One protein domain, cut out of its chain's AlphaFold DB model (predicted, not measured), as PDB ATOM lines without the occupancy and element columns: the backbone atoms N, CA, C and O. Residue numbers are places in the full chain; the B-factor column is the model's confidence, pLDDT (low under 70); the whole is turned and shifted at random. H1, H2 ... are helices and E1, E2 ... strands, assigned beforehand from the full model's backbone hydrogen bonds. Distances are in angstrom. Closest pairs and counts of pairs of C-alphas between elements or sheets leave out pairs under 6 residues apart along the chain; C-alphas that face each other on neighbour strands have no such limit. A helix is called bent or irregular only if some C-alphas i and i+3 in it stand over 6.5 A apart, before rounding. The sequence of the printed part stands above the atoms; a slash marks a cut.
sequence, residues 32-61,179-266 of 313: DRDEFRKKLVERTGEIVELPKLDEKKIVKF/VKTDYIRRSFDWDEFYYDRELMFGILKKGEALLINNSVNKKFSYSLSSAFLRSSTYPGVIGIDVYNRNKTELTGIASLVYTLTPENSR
ATOM      1  N   ASP A  32      97.462  46.349  96.581       92.81
ATOM      2  CA  ASP A  32      97.081  47.419  95.672       92.81
ATOM      3  C   ASP A  32      95.910  48.220  96.259       92.81
ATOM      4  O   ASP A  32      94.942  47.671  96.798       92.81
ATOM      5  N   ARG A  33      96.001  49.547  96.162       92.19
ATOM      6  CA  ARG A  33      95.028  50.449  96.784       92.19
ATOM      7  C   ARG A  33      93.637  50.291  96.176       92.19
ATOM      8  O   ARG A  33      92.652  50.358  96.913       92.19
ATOM      9  N   ASP A  34      93.535  50.118  94.864       93.62
ATOM     10  CA  ASP A  34      92.241  49.993  94.195       93.62
ATOM     11  C   ASP A  34      91.622  48.621  94.463       93.62
ATOM     12  O   ASP A  34      90.409  48.522  94.666       93.62
ATOM     13  N   GLU A  35      92.441  47.572  94.558       94.19
ATOM     14  CA  GLU A  35      91.996  46.260  95.032       94.19
ATOM     15  C   GLU A  35      91.468  46.326  96.474       94.19
ATOM     16  O   GLU A  35      90.377  45.823  96.758       94.19
ATOM     17  N   PHE A  36      92.185  46.999  97.380       94.75
ATOM     18  CA  PHE A  36      91.741  47.166  98.763       94.75
ATOM     19  C   PHE A  36      90.416  47.934  98.846       94.75
ATOM     20  O   PHE A  36      89.496  47.519  99.554       94.75
ATOM     21  N   ARG A  37      90.269  49.012  98.064       96.69
ATOM     22  CA  ARG A  37      89.015  49.779  97.969       96.69
ATOM     23  C   ARG A  37      87.846  48.928  97.471       96.69
ATOM     24  O   ARG A  37      86.755  49.054  98.018       96.69
ATOM     25  N   LYS A  38      88.055  48.050  96.484       96.06
ATOM     26  CA  LYS A  38      87.011  47.117  96.017       96.06
ATOM     27  C   LYS A  38      86.572  46.168  97.131       96.06
ATOM     28  O   LYS A  38      85.379  46.071  97.402       96.06
ATOM     29  N   LYS A  39      87.523  45.561  97.851       95.44
ATOM     30  CA  LYS A  39      87.217  44.672  98.986       95.44
ATOM     31  C   LYS A  39      86.478  45.391 100.117       95.44
ATOM     32  O   LYS A  39      85.578  44.805 100.714       95.44
ATOM     33  N   LEU A  40      86.818  46.655 100.403       96.25
ATOM     34  CA  LEU A  40      86.079  47.474 101.374       96.25
ATOM     35  C   LEU A  40      84.609  47.628 100.976       96.25
ATOM     36  O   LEU A  40      83.736  47.498 101.835       96.25
ATOM     37  N   VAL A  41      84.344  47.877  99.690       96.81
ATOM     38  CA  VAL A  41      82.975  48.015  99.178       96.81
ATOM     39  C   VAL A  41      82.205  46.693  99.267       96.81
ATOM     40  O   VAL A  41      81.045  46.659  99.663       96.81
ATOM     41  N   GLU A  42      82.862  45.581  98.951       96.06
ATOM     42  CA  GLU A  42      82.246  44.251  98.998       96.06
ATOM     43  C   GLU A  42      81.933  43.781 100.426       96.06
ATOM     44  O   GLU A  42      80.932  43.099 100.647       96.06
ATOM     45  N   ARG A  43      82.794  44.108 101.401       95.81
ATOM     46  CA  ARG A  43      82.771  43.477 102.732       95.81
ATOM     47  C   ARG A  43      82.382  44.406 103.872       95.81
ATOM     48  O   ARG A  43      81.815  43.940 104.857       95.81
ATOM     49  N   THR A  44      82.693  45.696 103.785       96.50
ATOM     50  CA  THR A  44      82.609  46.609 104.936       96.50
ATOM     51  C   THR A  44      81.498  47.642 104.798       96.50
ATOM     52  O   THR A  44      80.817  47.936 105.783       96.50
ATOM     53  N   GLY A  45      81.311  48.223 103.615       96.69
ATOM     54  CA  GLY A  45      80.463  49.404 103.468       96.69
ATOM     55  C   GLY A  45      80.374  49.934 102.046       96.69
ATOM     56  O   GLY A  45      80.779  49.268 101.112       96.69
ATOM     57  N   GLU A  46      79.880  51.153 101.876       97.19
ATOM     58  CA  GLU A  46      79.817  51.833 100.578       97.19
ATOM     59  C   GLU A  46      80.730  53.060 100.584       97.19
ATOM     60  O   GLU A  46      80.679  53.860 101.518       97.19
ATOM     61  N   ILE A  47      81.567  53.227  99.554       98.38
ATOM     62  CA  ILE A  47      82.354  54.456  99.381       98.38
ATOM     63  C   ILE A  47      81.542  55.441  98.545       98.38
ATOM     64  O   ILE A  47      81.239  55.167  97.387       98.38
ATOM     65  N   VAL A  48      81.254  56.605  99.119       98.12
ATOM     66  CA  VAL A  48      80.502  57.685  98.476       98.12
ATOM     67  C   VAL A  48      81.349  58.947  98.376       98.12
ATOM     68  O   VAL A  48      82.116  59.270  99.285       98.12
ATOM     69  N   GLU A  49      81.197  59.681  97.277       98.12
ATOM     70  CA  GLU A  49      81.762  61.021  97.127       98.12
ATOM     71  C   GLU A  49      80.780  62.058  97.678       98.12
ATOM     72  O   GLU A  49      79.586  62.039  97.368       98.12
ATOM     73  N   LEU A  50      81.281  62.961  98.515       97.50
ATOM     74  CA  LEU A  50      80.477  63.966  99.191       97.50
ATOM     75  C   LEU A  50      80.707  65.346  98.574       97.50
ATOM     76  O   LEU A  50      81.847  65.824  98.517       97.50
ATOM     77  N   PRO A  51      79.637  66.054  98.188       94.88
ATOM     78  CA  PRO A  51      79.752  67.451  97.822       94.88
ATOM     79  C   PRO A  51      79.959  68.309  99.076       94.88
ATOM     80  O   PRO A  51      79.357  68.065 100.125       94.88
ATOM     81  N   LYS A  52      80.736  69.391  98.954       95.06
ATOM     82  CA  LYS A  52      80.607  70.495  99.912       95.06
ATOM     83  C   LYS A  52      79.237  71.147  99.745       95.06
ATOM     84  O   LYS A  52      78.723  71.279  98.632       95.06
ATOM     85  N   LEU A  53      78.641  71.536 100.862       95.00
ATOM     86  CA  LEU A  53      77.359  72.217 100.880       95.00
ATOM     87  C   LEU A  53      77.544  73.669 100.432       95.00
ATOM     88  O   LEU A  53      78.466  74.354 100.868       95.00
ATOM     89  N   ASP A  54      76.646  74.129  99.566       93.12
ATOM     90  CA  ASP A  54      76.502  75.547  99.250       93.12
ATOM     91  C   ASP A  54      75.820  76.304 100.405       93.12
ATOM     92  O   ASP A  54      75.238  75.702 101.314       93.12
ATOM     93  N   GLU A  55      75.849  77.635 100.359       87.56
ATOM     94  CA  GLU A  55      75.254  78.492 101.395       87.56
ATOM     95  C   GLU A  55      73.775  78.171 101.656       87.56
ATOM     96  O   GLU A  55      73.346  78.104 102.809       87.56
ATOM     97  N   LYS A  56      72.987  77.888 100.608       86.81
ATOM     98  CA  LYS A  56      71.551  77.581 100.741       86.81
ATOM     99  C   LYS A  56      71.326  76.287 101.520       86.81
ATOM    100  O   LYS A  56      70.357  76.181 102.273       86.81
ATOM    101  N   LYS A  57      72.206  75.299 101.350       88.75
ATOM    102  CA  LYS A  57      72.169  74.030 102.087       88.75
ATOM    103  C   LYS A  57      72.713  74.177 103.506       88.75
ATOM    104  O   LYS A  57      72.128  73.587 104.411       88.75
ATOM    105  N   ILE A  58      73.754  74.985 103.723       88.62
ATOM    106  CA  ILE A  58      74.314  75.253 105.061       88.62
ATOM    107  C   ILE A  58      73.274  75.919 105.970       88.62
ATOM    108  O   ILE A  58      73.178  75.561 107.140       88.62
ATOM    109  N   VAL A  59      72.432  76.815 105.437       87.00
ATOM    110  CA  VAL A  59      71.363  77.489 106.206       87.00
ATOM    111  C   VAL A  59      70.420  76.501 106.906       87.00
ATOM    112  O   VAL A  59      69.873  76.829 107.960       87.00
ATOM    113  N   LYS A  60      70.257  75.270 106.397       86.19
ATOM    114  CA  LYS A  60      69.474  74.221 107.081       86.19
ATOM    115  C   LYS A  60      70.049  73.856 108.454       86.19
ATOM    116  O   LYS A  60      69.288  73.526 109.357       86.19
ATOM    117  N   PHE A  61      71.361  73.988 108.621       88.44
ATOM    118  CA  PHE A  61      72.106  73.664 109.833       88.44
ATOM    119  C   PHE A  61      72.347  74.878 110.736       88.44
ATOM    120  O   PHE A  61      73.063  74.767 111.724       88.44
ATOM    121  N   VAL A 179      89.483  57.319 115.525       94.19
ATOM    122  CA  VAL A 179      88.759  56.075 115.233       94.19
ATOM    123  C   VAL A 179      89.524  54.871 115.793       94.19
ATOM    124  O   VAL A 179      90.604  54.529 115.322       94.19
ATOM    125  N   LYS A 180      88.933  54.192 116.781       93.12
ATOM    126  CA  LYS A 180      89.512  53.006 117.450       93.12
ATOM    127  C   LYS A 180      88.713  51.719 117.221       93.12
ATOM    128  O   LYS A 180      88.783  50.787 118.018       93.12
ATOM    129  N   THR A 181      87.904  51.680 116.170       94.81
ATOM    130  CA  THR A 181      87.108  50.505 115.789       94.81
ATOM    131  C   THR A 181      87.954  49.498 115.001       94.81
ATOM    132  O   THR A 181      89.073  49.809 114.597       94.81
ATOM    133  N   ASP A 182      87.439  48.280 114.827       95.12
ATOM    134  CA  ASP A 182      88.084  47.171 114.107       95.12
ATOM    135  C   ASP A 182      87.146  46.526 113.060       95.12
ATOM    136  O   ASP A 182      87.180  45.311 112.846       95.12
ATOM    137  N   TYR A 183      86.256  47.320 112.455       95.25
ATOM    138  CA  TYR A 183      85.227  46.859 111.517       95.25
ATOM    139  C   TYR A 183      85.833  46.227 110.265       95.25
ATOM    140  O   TYR A 183      85.431  45.130 109.873       95.25
ATOM    141  N   ILE A 184      86.831  46.881 109.670       95.06
ATOM    142  CA  ILE A 184      87.464  46.440 108.427       95.06
ATOM    143  C   ILE A 184      88.158  45.106 108.667       95.06
ATOM    144  O   ILE A 184      87.826  44.123 108.009       95.06
ATOM    145  N   ARG A 185      89.031  45.041 109.682       92.88
ATOM    146  CA  ARG A 185      89.742  43.815 110.073       92.88
ATOM    147  C   ARG A 185      88.795  42.622 110.202       92.88
ATOM    148  O   ARG A 185      89.084  41.556 109.672       92.88
ATOM    149  N   ARG A 186      87.666  42.803 110.896       91.00
ATOM    150  CA  ARG A 186      86.672  41.737 111.093       91.00
ATOM    151  C   ARG A 186      85.999  41.326 109.797       91.00
ATOM    152  O   ARG A 186      85.885  40.139 109.549       91.00
ATOM    153  N   SER A 187      85.590  42.280 108.964       94.12
ATOM    154  CA  SER A 187      84.969  41.959 107.670       94.12
ATOM    155  C   SER A 187      85.919  41.260 106.684       94.12
ATOM    156  O   SER A 187      85.477  40.623 105.728       94.12
ATOM    157  N   PHE A 188      87.229  41.366 106.913       92.19
ATOM    158  CA  PHE A 188      88.277  40.708 106.135       92.19
ATOM    159  C   PHE A 188      88.777  39.408 106.785       92.19
ATOM    160  O   PHE A 188      89.661  38.767 106.220       92.19
ATOM    161  N   ASP A 189      88.224  39.024 107.942       90.69
ATOM    162  CA  ASP A 189      88.611  37.835 108.710       90.69
ATOM    163  C   ASP A 189      90.115  37.790 109.039       90.69
ATOM    164  O   ASP A 189      90.762  36.747 108.982       90.69
ATOM    165  N   TRP A 190      90.702  38.946 109.362       90.75
ATOM    166  CA  TRP A 190      92.113  39.033 109.739       90.75
ATOM    167  C   TRP A 190      92.327  38.763 111.231       90.75
ATOM    168  O   TRP A 190      91.736  39.427 112.092       90.75
ATOM    169  N   ASP A 191      93.239  37.836 111.525       87.38
ATOM    170  CA  ASP A 191      93.623  37.458 112.892       87.38
ATOM    171  C   ASP A 191      94.394  38.571 113.617       87.38
ATOM    172  O   ASP A 191      94.172  38.832 114.800       87.38
ATOM    173  N   GLU A 192      95.294  39.254 112.903       87.75
ATOM    174  CA  GLU A 192      96.105  40.340 113.457       87.75
ATOM    175  C   GLU A 192      95.245  41.569 113.762       87.75
ATOM    176  O   GLU A 192      94.417  41.984 112.954       87.75
ATOM    177  N   PHE A 193      95.444  42.166 114.939       89.12
ATOM    178  CA  PHE A 193      94.673  43.327 115.367       89.12
ATOM    179  C   PHE A 193      95.162  44.617 114.690       89.12
ATOM    180  O   PHE A 193      96.333  44.975 114.802       89.12
ATOM    181  N   TYR A 194      94.223  45.343 114.081       92.25
ATOM    182  CA  TYR A 194      94.425  46.638 113.439       92.25
ATOM    183  C   TYR A 194      93.262  47.563 113.784       92.25
ATOM    184  O   TYR A 194      92.105  47.122 113.803       92.25
ATOM    185  N   TYR A 195      93.555  48.844 114.000       95.38
ATOM    186  CA  TYR A 195      92.508  49.859 114.088       95.38
ATOM    187  C   TYR A 195      92.087  50.323 112.692       95.38
ATOM    188  O   TYR A 195      92.923  50.519 111.811       95.38
ATOM    189  N   ASP A 196      90.798  50.600 112.501       95.81
ATOM    190  CA  ASP A 196      90.273  51.082 111.218       95.81
ATOM    191  C   ASP A 196      90.962  52.380 110.765       95.81
ATOM    192  O   ASP A 196      91.213  52.558 109.577       95.81
ATOM    193  N   ARG A 197      91.359  53.267 111.696       95.44
ATOM    194  CA  ARG A 197      92.127  54.487 111.376       95.44
ATOM    195  C   ARG A 197      93.451  54.185 110.677       95.44
ATOM    196  O   ARG A 197      93.875  54.952 109.818       95.44
ATOM    197  N   GLU A 198      94.110  53.101 111.074       94.81
ATOM    198  CA  GLU A 198      95.396  52.672 110.522       94.81
ATOM    199  C   GLU A 198      95.194  52.092 109.125       94.81
ATOM    200  O   GLU A 198      95.890  52.474 108.190       94.81
ATOM    201  N   LEU A 199      94.180  51.234 108.974       95.19
ATOM    202  CA  LEU A 199      93.829  50.599 107.704       95.19
ATOM    203  C   LEU A 199      93.330  51.602 106.655       95.19
ATOM    204  O   LEU A 199      93.537  51.399 105.465       95.19
ATOM    205  N   MET A 200      92.681  52.687 107.084       95.88
ATOM    206  CA  MET A 200      92.090  53.692 106.196       95.88
ATOM    207  C   MET A 200      93.046  54.819 105.793       95.88
ATOM    208  O   MET A 200      92.683  55.659 104.962       95.88
ATOM    209  N   PHE A 201      94.257  54.863 106.353       95.19
ATOM    210  CA  PHE A 201      95.213  55.933 106.095       95.19
ATOM    211  C   PHE A 201      95.607  55.982 104.608       95.19
ATOM    212  O   PHE A 201      96.216  55.063 104.071       95.19
ATOM    213  N   GLY A 202      95.238  57.065 103.920       94.50
ATOM    214  CA  GLY A 202      95.494  57.252 102.489       94.50
ATOM    215  C   GLY A 202      94.544  56.495 101.550       94.50
ATOM    216  O   GLY A 202      94.662  56.642 100.332       94.50
ATOM    217  N   ILE A 203      93.575  55.737 102.073       96.44
ATOM    218  CA  ILE A 203      92.667  54.915 101.261       96.44
ATOM    219  C   ILE A 203      91.581  55.757 100.593       96.44
ATOM    220  O   ILE A 203      91.433  55.710  99.365       96.44
ATOM    221  N   LEU A 204      90.854  56.559 101.373       97.75
ATOM    222  CA  LEU A 204      89.834  57.472 100.852       97.75
ATOM    223  C   LEU A 204      90.481  58.669 100.155       97.75
ATOM    224  O   LEU A 204      91.533  59.163 100.569       97.75
ATOM    225  N   LYS A 205      89.854  59.155  99.088       97.69
ATOM    226  CA  LYS A 205      90.144  60.473  98.520       97.69
ATOM    227  C   LYS A 205      89.520  61.542  99.419       97.69
ATOM    228  O   LYS A 205      88.601  61.274 100.187       97.69
ATOM    229  N   LYS A 206      90.051  62.762  99.357       97.44
ATOM    230  CA  LYS A 206      89.459  63.899 100.071       97.44
ATOM    231  C   LYS A 206      88.022  64.104  99.575       97.44
ATOM    232  O   LYS A 206      87.810  64.162  98.370       97.44
ATOM    233  N   GLY A 207      87.078  64.228 100.502       97.94
ATOM    234  CA  GLY A 207      85.651  64.329 100.208       97.94
ATOM    235  C   GLY A 207      84.944  62.984 100.045       97.94
ATOM    236  O   GLY A 207      83.741  62.979  99.831       97.94
ATOM    237  N   GLU A 208      85.631  61.847 100.170       98.56
ATOM    238  CA  GLU A 208      84.964  60.543 100.218       98.56
ATOM    239  C   GLU A 208      84.634  60.134 101.658       98.56
ATOM    240  O   GLU A 208      85.387  60.417 102.601       98.56
ATOM    241  N   ALA A 209      83.538  59.393 101.806       98.56
ATOM    242  CA  ALA A 209      83.200  58.667 103.019       98.56
ATOM    243  C   ALA A 209      82.971  57.180 102.737       98.56
ATOM    244  O   ALA A 209      82.451  56.821 101.689       98.56
ATOM    245  N   LEU A 210      83.329  56.329 103.697       98.56
ATOM    246  CA  LEU A 210      82.927  54.926 103.760       98.56
ATOM    247  C   LEU A 210      81.744  54.806 104.729       98.56
ATOM    248  O   LEU A 210      81.928  54.940 105.939       98.56
ATOM    249  N   LEU A 211      80.545  54.560 104.210       97.81
ATOM    250  CA  LEU A 211      79.341  54.286 104.995       97.81
ATOM    251  C   LEU A 211      79.381  52.830 105.465       97.81
ATOM    252  O   LEU A 211      79.404  51.925 104.638       97.81
ATOM    253  N   ILE A 212      79.416  52.585 106.775       97.00
ATOM    254  CA  ILE A 212      79.625  51.234 107.311       97.00
ATOM    255  C   ILE A 212      78.318  50.438 107.275       97.00
ATOM    256  O   ILE A 212      77.285  50.891 107.774       97.00
ATOM    257  N   ASN A 213      78.374  49.216 106.742       93.75
ATOM    258  CA  ASN A 213      77.232  48.310 106.722       93.75
ATOM    259  C   ASN A 213      76.825  47.889 108.138       93.75
ATOM    260  O   ASN A 213      77.662  47.554 108.980       93.75
ATOM    261  N   ASN A 214      75.514  47.814 108.378       89.19
ATOM    262  CA  ASN A 214      74.956  47.427 109.678       89.19
ATOM    263  C   ASN A 214      75.415  46.028 110.132       89.19
ATOM    264  O   ASN A 214      75.542  45.795 111.327       89.19
ATOM    265  N   SER A 215      75.685  45.110 109.194       86.94
ATOM    266  CA  SER A 215      76.158  43.748 109.483       86.94
ATOM    267  C   SER A 215      77.549  43.701 110.124       86.94
ATOM    268  O   SER A 215      77.859  42.752 110.837       86.94
ATOM    269  N   VAL A 216      78.380  44.719 109.888       90.06
ATOM    270  CA  VAL A 216      79.750  44.816 110.424       90.06
ATOM    271  C   VAL A 216      79.832  45.858 111.545       90.06
ATOM    272  O   VAL A 216      80.680  45.767 112.439       90.06
ATOM    273  N   ASN A 217      78.936  46.847 111.536       89.25
ATOM    274  CA  ASN A 217      78.916  47.911 112.523       89.25
ATOM    275  C   ASN A 217      78.451  47.411 113.900       89.25
ATOM    276  O   ASN A 217      77.259  47.326 114.183       89.25
ATOM    277  N   LYS A 218      79.392  47.195 114.822       86.69
ATOM    278  CA  LYS A 218      79.073  46.834 116.217       86.69
ATOM    279  C   LYS A 218      78.219  47.862 116.953       86.69
ATOM    280  O   LYS A 218      77.552  47.510 117.916       86.69
ATOM    281  N   LYS A 219      78.265  49.135 116.554       88.94
ATOM    282  CA  LYS A 219      77.450  50.176 117.189       88.94
ATOM    283  C   LYS A 219      75.978  50.066 116.778       88.94
ATOM    284  O   LYS A 219      75.127  50.667 117.424       88.94
ATOM    285  N   PHE A 220      75.653  49.249 115.773       83.56
ATOM    286  CA  PHE A 220      74.279  49.031 115.334       83.56
ATOM    287  C   PHE A 220      73.400  48.384 116.413       83.56
ATOM    288  O   PHE A 220      72.231  48.737 116.520       83.56
ATOM    289  N   SER A 221      73.958  47.526 117.279       84.44
ATOM    290  CA  SER A 221      73.228  46.981 118.438       84.44
ATOM    291  C   SER A 221      72.842  48.043 119.475       84.44
ATOM    292  O   SER A 221      72.034  47.768 120.352       84.44
ATOM    293  N   TYR A 222      73.416  49.243 119.371       86.19
ATOM    294  CA  TYR A 222      73.102  50.418 120.184       86.19
ATOM    295  C   TYR A 222      72.295  51.451 119.389       86.19
ATOM    296  O   TYR A 222      72.290  52.631 119.727       86.19
ATOM    297  N   SER A 223      71.656  51.030 118.292       91.31
ATOM    298  CA  SER A 223      70.898  51.906 117.399       91.31
ATOM    299  C   SER A 223      71.740  53.049 116.829       91.31
ATOM    300  O   SER A 223      71.259  54.171 116.702       91.31
ATOM    301  N   LEU A 224      72.988  52.772 116.432       94.81
ATOM    302  CA  LEU A 224      73.862  53.749 115.778       94.81
ATOM    303  C   LEU A 224      74.290  53.279 114.385       94.81
ATOM    304  O   LEU A 224      74.687  52.131 114.181       94.81
ATOM    305  N   SER A 225      74.258  54.205 113.433       96.00
ATOM    306  CA  SER A 225      74.888  54.071 112.118       96.00
ATOM    307  C   SER A 225      76.196  54.854 112.092       96.00
ATOM    308  O   SER A 225      76.309  55.874 112.768       96.00
ATOM    309  N   SER A 226      77.180  54.397 111.315       97.19
ATOM    310  CA  SER A 226      78.515  55.001 111.319       97.19
ATOM    311  C   SER A 226      79.091  55.170 109.918       97.19
ATOM    312  O   SER A 226      78.801  54.387 109.016       97.19
ATOM    313  N   ALA A 227      79.956  56.167 109.760       98.00
ATOM    314  CA  ALA A 227      80.765  56.373 108.566       98.00
ATOM    315  C   ALA A 227      82.198  56.774 108.936       98.00
ATOM    316  O   ALA A 227      82.436  57.364 109.991       98.00
ATOM    317  N   PHE A 228      83.146  56.498 108.042       98.62
ATOM    318  CA  PHE A 228      84.482  57.095 108.074       98.62
ATOM    319  C   PHE A 228      84.595  58.142 106.979       98.62
ATOM    320  O   PHE A 228      84.231  57.871 105.842       98.62
ATOM    321  N   LEU A 229      85.116  59.321 107.303       98.62
ATOM    322  CA  LEU A 229      85.203  60.456 106.390       98.62
ATOM    323  C   LEU A 229      86.643  60.956 106.297       98.62
ATOM    324  O   LEU A 229      87.279  61.214 107.321       98.62
ATOM    325  N   ARG A 230      87.128  61.180 105.071       98.38
ATOM    326  CA  ARG A 230      88.328  61.988 104.825       98.38
ATOM    327  C   ARG A 230      87.931  63.396 104.383       98.38
ATOM    328  O   ARG A 230      87.679  63.656 103.209       98.38
ATOM    329  N   SER A 231      87.897  64.320 105.331       97.75
ATOM    330  CA  SER A 231      87.378  65.688 105.170       97.75
ATOM    331  C   SER A 231      88.448  66.753 104.879       97.75
ATOM    332  O   SER A 231      88.107  67.891 104.557       97.75
ATOM    333  N   SER A 232      89.738  66.426 104.971       97.69
ATOM    334  CA  SER A 232      90.842  67.374 104.764       97.69
ATOM    335  C   SER A 232      91.961  66.778 103.899       97.69
ATOM    336  O   SER A 232      91.853  65.663 103.380       97.69
ATOM    337  N   THR A 233      93.043  67.536 103.699       97.19
ATOM    338  CA  THR A 233      94.256  67.045 103.029       97.19
ATOM    339  C   THR A 233      94.976  65.971 103.846       97.19
ATOM    340  O   THR A 233      95.649  65.121 103.251       97.19
ATOM    341  N   TYR A 234      94.768  65.926 105.170       96.88
ATOM    342  CA  TYR A 234      95.288  64.861 106.024       96.88
ATOM    343  C   TYR A 234      94.836  63.482 105.497       96.88
ATOM    344  O   TYR A 234      93.668  63.301 105.144       96.88
ATOM    345  N   PRO A 235      95.749  62.505 105.365       96.12
ATOM    346  CA  PRO A 235      95.440  61.184 104.809       96.12
ATOM    347  C   PRO A 235      94.580  60.286 105.705       96.12
ATOM    348  O   PRO A 235      94.050  59.295 105.210       96.12
ATOM    349  N   GLY A 236      94.439  60.597 106.996       96.56
ATOM    350  CA  GLY A 236      93.585  59.834 107.904       96.56
ATOM    351  C   GLY A 236      92.095  60.153 107.762       96.56
ATOM    352  O   GLY A 236      91.692  61.074 107.051       96.56
ATOM    353  N   VAL A 237      91.284  59.382 108.484       97.94
ATOM    354  CA  VAL A 237      89.826  59.538 108.547       97.94
ATOM    355  C   VAL A 237      89.379  59.940 109.948       97.94
ATOM    356  O   VAL A 237      90.014  59.572 110.938       97.94
ATOM    357  N   ILE A 238      88.255  60.646 110.019       98.19
ATOM    358  CA  ILE A 238      87.451  60.798 111.236       98.19
ATOM    359  C   ILE A 238      86.242  59.862 111.170       98.19
ATOM    360  O   ILE A 238      85.834  59.437 110.087       98.19
ATOM    361  N   GLY A 239      85.665  59.540 112.323       98.06
ATOM    362  CA  GLY A 239      84.406  58.804 112.403       98.06
ATOM    363  C   GLY A 239      83.212  59.743 112.523       98.06
ATOM    364  O   GLY A 239      83.325  60.834 113.077       98.06
ATOM    365  N   ILE A 240      82.062  59.299 112.040       98.25
ATOM    366  CA  ILE A 240      80.763  59.926 112.287       98.25
ATOM    367  C   ILE A 240      79.839  58.829 112.795       98.25
ATOM    368  O   ILE A 240      79.745  57.784 112.156       98.25
ATOM    369  N   ASP A 241      79.172  59.069 113.918       97.00
ATOM    370  CA  ASP A 241      78.088  58.228 114.422       97.00
ATOM    371  C   ASP A 241      76.776  59.007 114.340       97.00
ATOM    372  O   ASP A 241      76.742  60.184 114.679       97.00
ATOM    373  N   VAL A 242      75.691  58.365 113.923       97.25
ATOM    374  CA  VAL A 242      74.353  58.963 113.840       97.25
ATOM    375  C   VAL A 242      73.361  58.034 114.518       97.25
ATOM    376  O   VAL A 242      73.430  56.815 114.329       97.25
ATOM    377  N   TYR A 243      72.427  58.595 115.286       95.88
ATOM    378  CA  TYR A 243      71.327  57.814 115.839       95.88
ATOM    379  C   TYR A 243      70.504  57.185 114.706       95.88
ATOM    380  O   TYR A 243      70.145  57.852 113.741       95.88
ATOM    381  N   ASN A 244      70.244  55.878 114.769       91.12
ATOM    382  CA  ASN A 244      69.836  55.088 113.605       91.12
ATOM    383  C   ASN A 244      68.496  55.527 112.996       91.12
ATOM    384  O   ASN A 244      68.303  55.357 111.792       91.12
ATOM    385  N   ARG A 245      67.607  56.167 113.769       91.38
ATOM    386  CA  ARG A 245      66.394  56.798 113.217       91.38
ATOM    387  C   ARG A 245      66.721  57.852 112.148       91.38
ATOM    388  O   ARG A 245      65.963  58.037 111.206       91.38
ATOM    389  N   ASN A 246      67.871  58.513 112.279       91.62
ATOM    390  CA  ASN A 246      68.383  59.539 111.377       91.62
ATOM    391  C   ASN A 246      69.403  58.966 110.377       91.62
ATOM    392  O   ASN A 246      70.165  59.721 109.779       91.62
ATOM    393  N   LYS A 247      69.447  57.641 110.160       92.44
ATOM    394  CA  LYS A 247      70.393  57.002 109.225       92.44
ATOM    395  C   LYS A 247      70.338  57.609 107.818       92.44
ATOM    396  O   LYS A 247      71.374  57.730 107.169       92.44
ATOM    397  N   THR A 248      69.157  58.015 107.353       93.31
ATOM    398  CA  THR A 248      68.974  58.667 106.045       93.31
ATOM    399  C   THR A 248      69.694  60.014 105.941       93.31
ATOM    400  O   THR A 248      70.036  60.433 104.839       93.31
ATOM    401  N   GLU A 249      69.981  60.667 107.069       94.50
ATOM    402  CA  GLU A 249      70.713  61.934 107.138       94.50
ATOM    403  C   GLU A 249      72.240  61.746 107.139       94.50
ATOM    404  O   GLU A 249      72.964  62.727 106.976       94.50
ATOM    405  N   LEU A 250      72.765  60.520 107.288       96.00
ATOM    406  CA  LEU A 250      74.203  60.257 107.467       96.00
ATOM    407  C   LEU A 250      75.073  60.895 106.372       96.00
ATOM    408  O   LEU A 250      76.069  61.549 106.679       96.00
ATOM    409  N   THR A 251      74.679  60.776 105.104       96.50
ATOM    410  CA  THR A 251      75.393  61.394 103.972       96.50
ATOM    411  C   THR A 251      75.326  62.926 104.017       96.50
ATOM    412  O   THR A 251      76.308  63.609 103.709       96.50
ATOM    413  N   GLY A 252      74.186  63.487 104.436       95.94
ATOM    414  CA  GLY A 252      74.004  64.929 104.616       95.94
ATOM    415  C   GLY A 252      74.865  65.482 105.754       95.94
ATOM    416  O   GLY A 252      75.536  66.498 105.581       95.94
ATOM    417  N   ILE A 253      74.921  64.765 106.877       97.12
ATOM    418  CA  ILE A 253      75.777  65.068 108.030       97.12
ATOM    419  C   ILE A 253      77.253  64.967 107.640       97.12
ATOM    420  O   ILE A 253      78.026  65.874 107.937       97.12
ATOM    421  N   ALA A 254      77.659  63.924 106.914       98.06
ATOM    422  CA  ALA A 254      79.034  63.794 106.438       98.06
ATOM    423  C   ALA A 254      79.429  64.943 105.494       98.06
ATOM    424  O   ALA A 254      80.530  65.485 105.603       98.06
ATOM    425  N   SER A 255      78.508  65.379 104.628       97.81
ATOM    426  CA  SER A 255      78.706  66.550 103.762       97.81
ATOM    427  C   SER A 255      78.830  67.847 104.570       97.81
ATOM    428  O   SER A 255      79.675  68.690 104.260       97.81
ATOM    429  N   LEU A 256      78.038  68.012 105.635       97.50
ATOM    430  CA  LEU A 256      78.157  69.141 106.562       97.50
ATOM    431  C   LEU A 256      79.521  69.149 107.255       97.50
ATOM    432  O   LEU A 256      80.217  70.160 107.207       97.50
ATOM    433  N   VAL A 257      79.917  68.025 107.854       97.81
ATOM    434  CA  VAL A 257      81.220  67.860 108.515       97.81
ATOM    435  C   VAL A 257      82.339  68.213 107.537       97.81
ATOM    436  O   VAL A 257      83.159  69.071 107.843       97.81
ATOM    437  N   TYR A 258      82.316  67.668 106.315       98.25
ATOM    438  CA  TYR A 258      83.291  68.006 105.274       98.25
ATOM    439  C   TYR A 258      83.306  69.502 104.915       98.25
ATOM    440  O   TYR A 258      84.364  70.089 104.675       98.25
ATOM    441  N   THR A 259      82.140  70.143 104.890       97.38
ATOM    442  CA  THR A 259      82.014  71.575 104.590       97.38
ATOM    443  C   THR A 259      82.638  72.440 105.685       97.38
ATOM    444  O   THR A 259      83.344  73.397 105.369       97.38
ATOM    445  N   LEU A 260      82.419  72.078 106.951       96.19
ATOM    446  CA  LEU A 260      82.916  72.794 108.130       96.19
ATOM    447  C   LEU A 260      84.390  72.498 108.453       96.19
ATOM    448  O   LEU A 260      84.986  73.188 109.281       96.19
ATOM    449  N   THR A 261      84.985  71.476 107.838       97.94
ATOM    450  CA  THR A 261      86.392  71.119 108.038       97.94
ATOM    451  C   THR A 261      87.318  72.023 107.208       97.94
ATOM    452  O   THR A 261      87.204  72.067 105.975       97.94
ATOM    453  N   PRO A 262      88.295  72.705 107.841       97.19
ATOM    454  CA  PRO A 262      89.327  73.434 107.113       97.19
ATOM    455  C   PRO A 262      90.192  72.485 106.282       97.19
ATOM    456  O   PRO A 262      90.572  71.403 106.725       97.19
ATOM    457  N   GLU A 263      90.550  72.910 105.073       95.75
ATOM    458  CA  GLU A 263      91.222  72.048 104.101       95.75
ATOM    459  C   GLU A 263      92.555  71.473 104.596       95.75
ATOM    460  O   GLU A 263      92.815  70.295 104.377       95.75
ATOM    461  N   ASN A 264      93.359  72.278 105.292       95.44
ATOM    462  CA  ASN A 264      94.681  71.894 105.790       95.44
ATOM    463  C   ASN A 264      94.671  71.561 107.291       95.44
ATOM    464  O   ASN A 264      95.629  71.858 108.000       95.44
ATOM    465  N   SER A 265      93.573  70.984 107.789       94.94
ATOM    466  CA  SER A 265      93.445  70.557 109.186       94.94
ATOM    467  C   SER A 265      93.641  69.048 109.366       94.94
ATOM    468  O   SER A 265      93.763  68.278 108.411       94.94
ATOM    469  N   ARG A 266      93.563  68.608 110.625       93.62
ATOM    470  CA  ARG A 266      93.502  67.199 111.048       93.62
ATOM    471  C   ARG A 266      92.212  66.451 110.655       93.62
ATOM    472  O   ARG A 266      92.030  65.318 111.078       93.62
TER     473      ARG A 266
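AT A GLANCE: This is residues 32 to 61 and 179 to 266 of the 313 residues of the protein "NurA domain protein" of Peptoniphilus duerdenii ATCC BAA-1640 (UniProt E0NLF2). A strongly twisted sheet of four strands has the long, kinked helix H6 along one face and the helix H1 on the other. The short helices H3, H4 and H5 lie around the sheet, and H2 lies far out past the sheet, near H6. The printed part has 118 residues, with six named helices and four named strands that follow each other along the chain as H1 E1 H2 H3 H4 E2 H5 E3 E4 H6. The sheet's order is E1 E2 E3 E4, all antiparallel, and the class is mixed, helices and strands. The whole is compact, with a radius of gyration of the C-alphas of 14.1 A and spans of 47 by 32 by 22 A.

IN THESE COORDINATES: H1, residues 33 to 43, begins at C-alpha 33 (95.028, 50.449, 96.784) and is 15.3 A long. E1, residues 45 to 49, is 13.3 A long, and H2 is residues 55 to 61. After the cut come H3, residues 183 to 187, and H4, residues 196 to 199. E2, residues 208 to 212, is 12.9 A long, and H5 is residues 218 to 222. E3, residues 224 to 229, is 16.2 A long, and E4, residues 238 to 243, is 17.0 A long. H6, residues 244 to 260, is 22.7 A long and ends at C-alpha 260 (82.916, 72.794, 108.130); it is irregular, C-alphas 245 and 248 being 7.8 A apart, with a kink of 57 degrees near residue 251.

HOW THE PARTS SIT: E1 and E2 are antiparallel, with N 48 and O 209 2.8 A apart, within hydrogen-bond range. E2 and E3 are antiparallel, with N 210 and O 228 at 2.8 A. E3 and E4 form a hairpin, with N 240 and O 227 at 2.8 A. H6 and H1 on opposite faces make three layers, helices on both faces of a sheet. H6 runs along the strands, at 17 degrees to E3 on the local plane and at a height over the sheet of 7.4 A; its closest C-alphas to E3 are those of Asn 244 and Leu 224, 4.8 A. H1 is on the sheet at a height of 7.8 A, only just over E1, with 3 of its C-alphas falling on that strand; the closest C-alphas are those of Val 41 and Ile 47, 6.5 A. H5 is on the same face as H1, over none of the strands. H3 and H4 touch, Ile 184 and Asp 196 having the closest C-alphas at 6.1 A, and each only grazes the sheet. H2 is not on the sheet; it is close to but not clearly touching H6, the C-alphas of Ile 58 and Leu 256 being closest at 7.4 A. Each O i to N i+4 pair is within hydrogen-bond range in H1 and H3, against 1 of 3 in H2, 0 of 1 in H5 and 8 of 13 in H6, while H4 is too short for such a pair; O i to N i+3 pairs within range are 3 of 4 in H2 and 1 of 2 in H5.

THE WHOLE: The two C-alphas farthest apart, those of Lys 56 and Asp 191, are 47.4 A apart. Residues 62 to 178 are not printed, and C-alphas 61 and 179 are 24.8 A apart across this cut. Of the links that are printed whole, none is long. The mean pLDDT of the printed part is 94.4, and no printed residue is under 70.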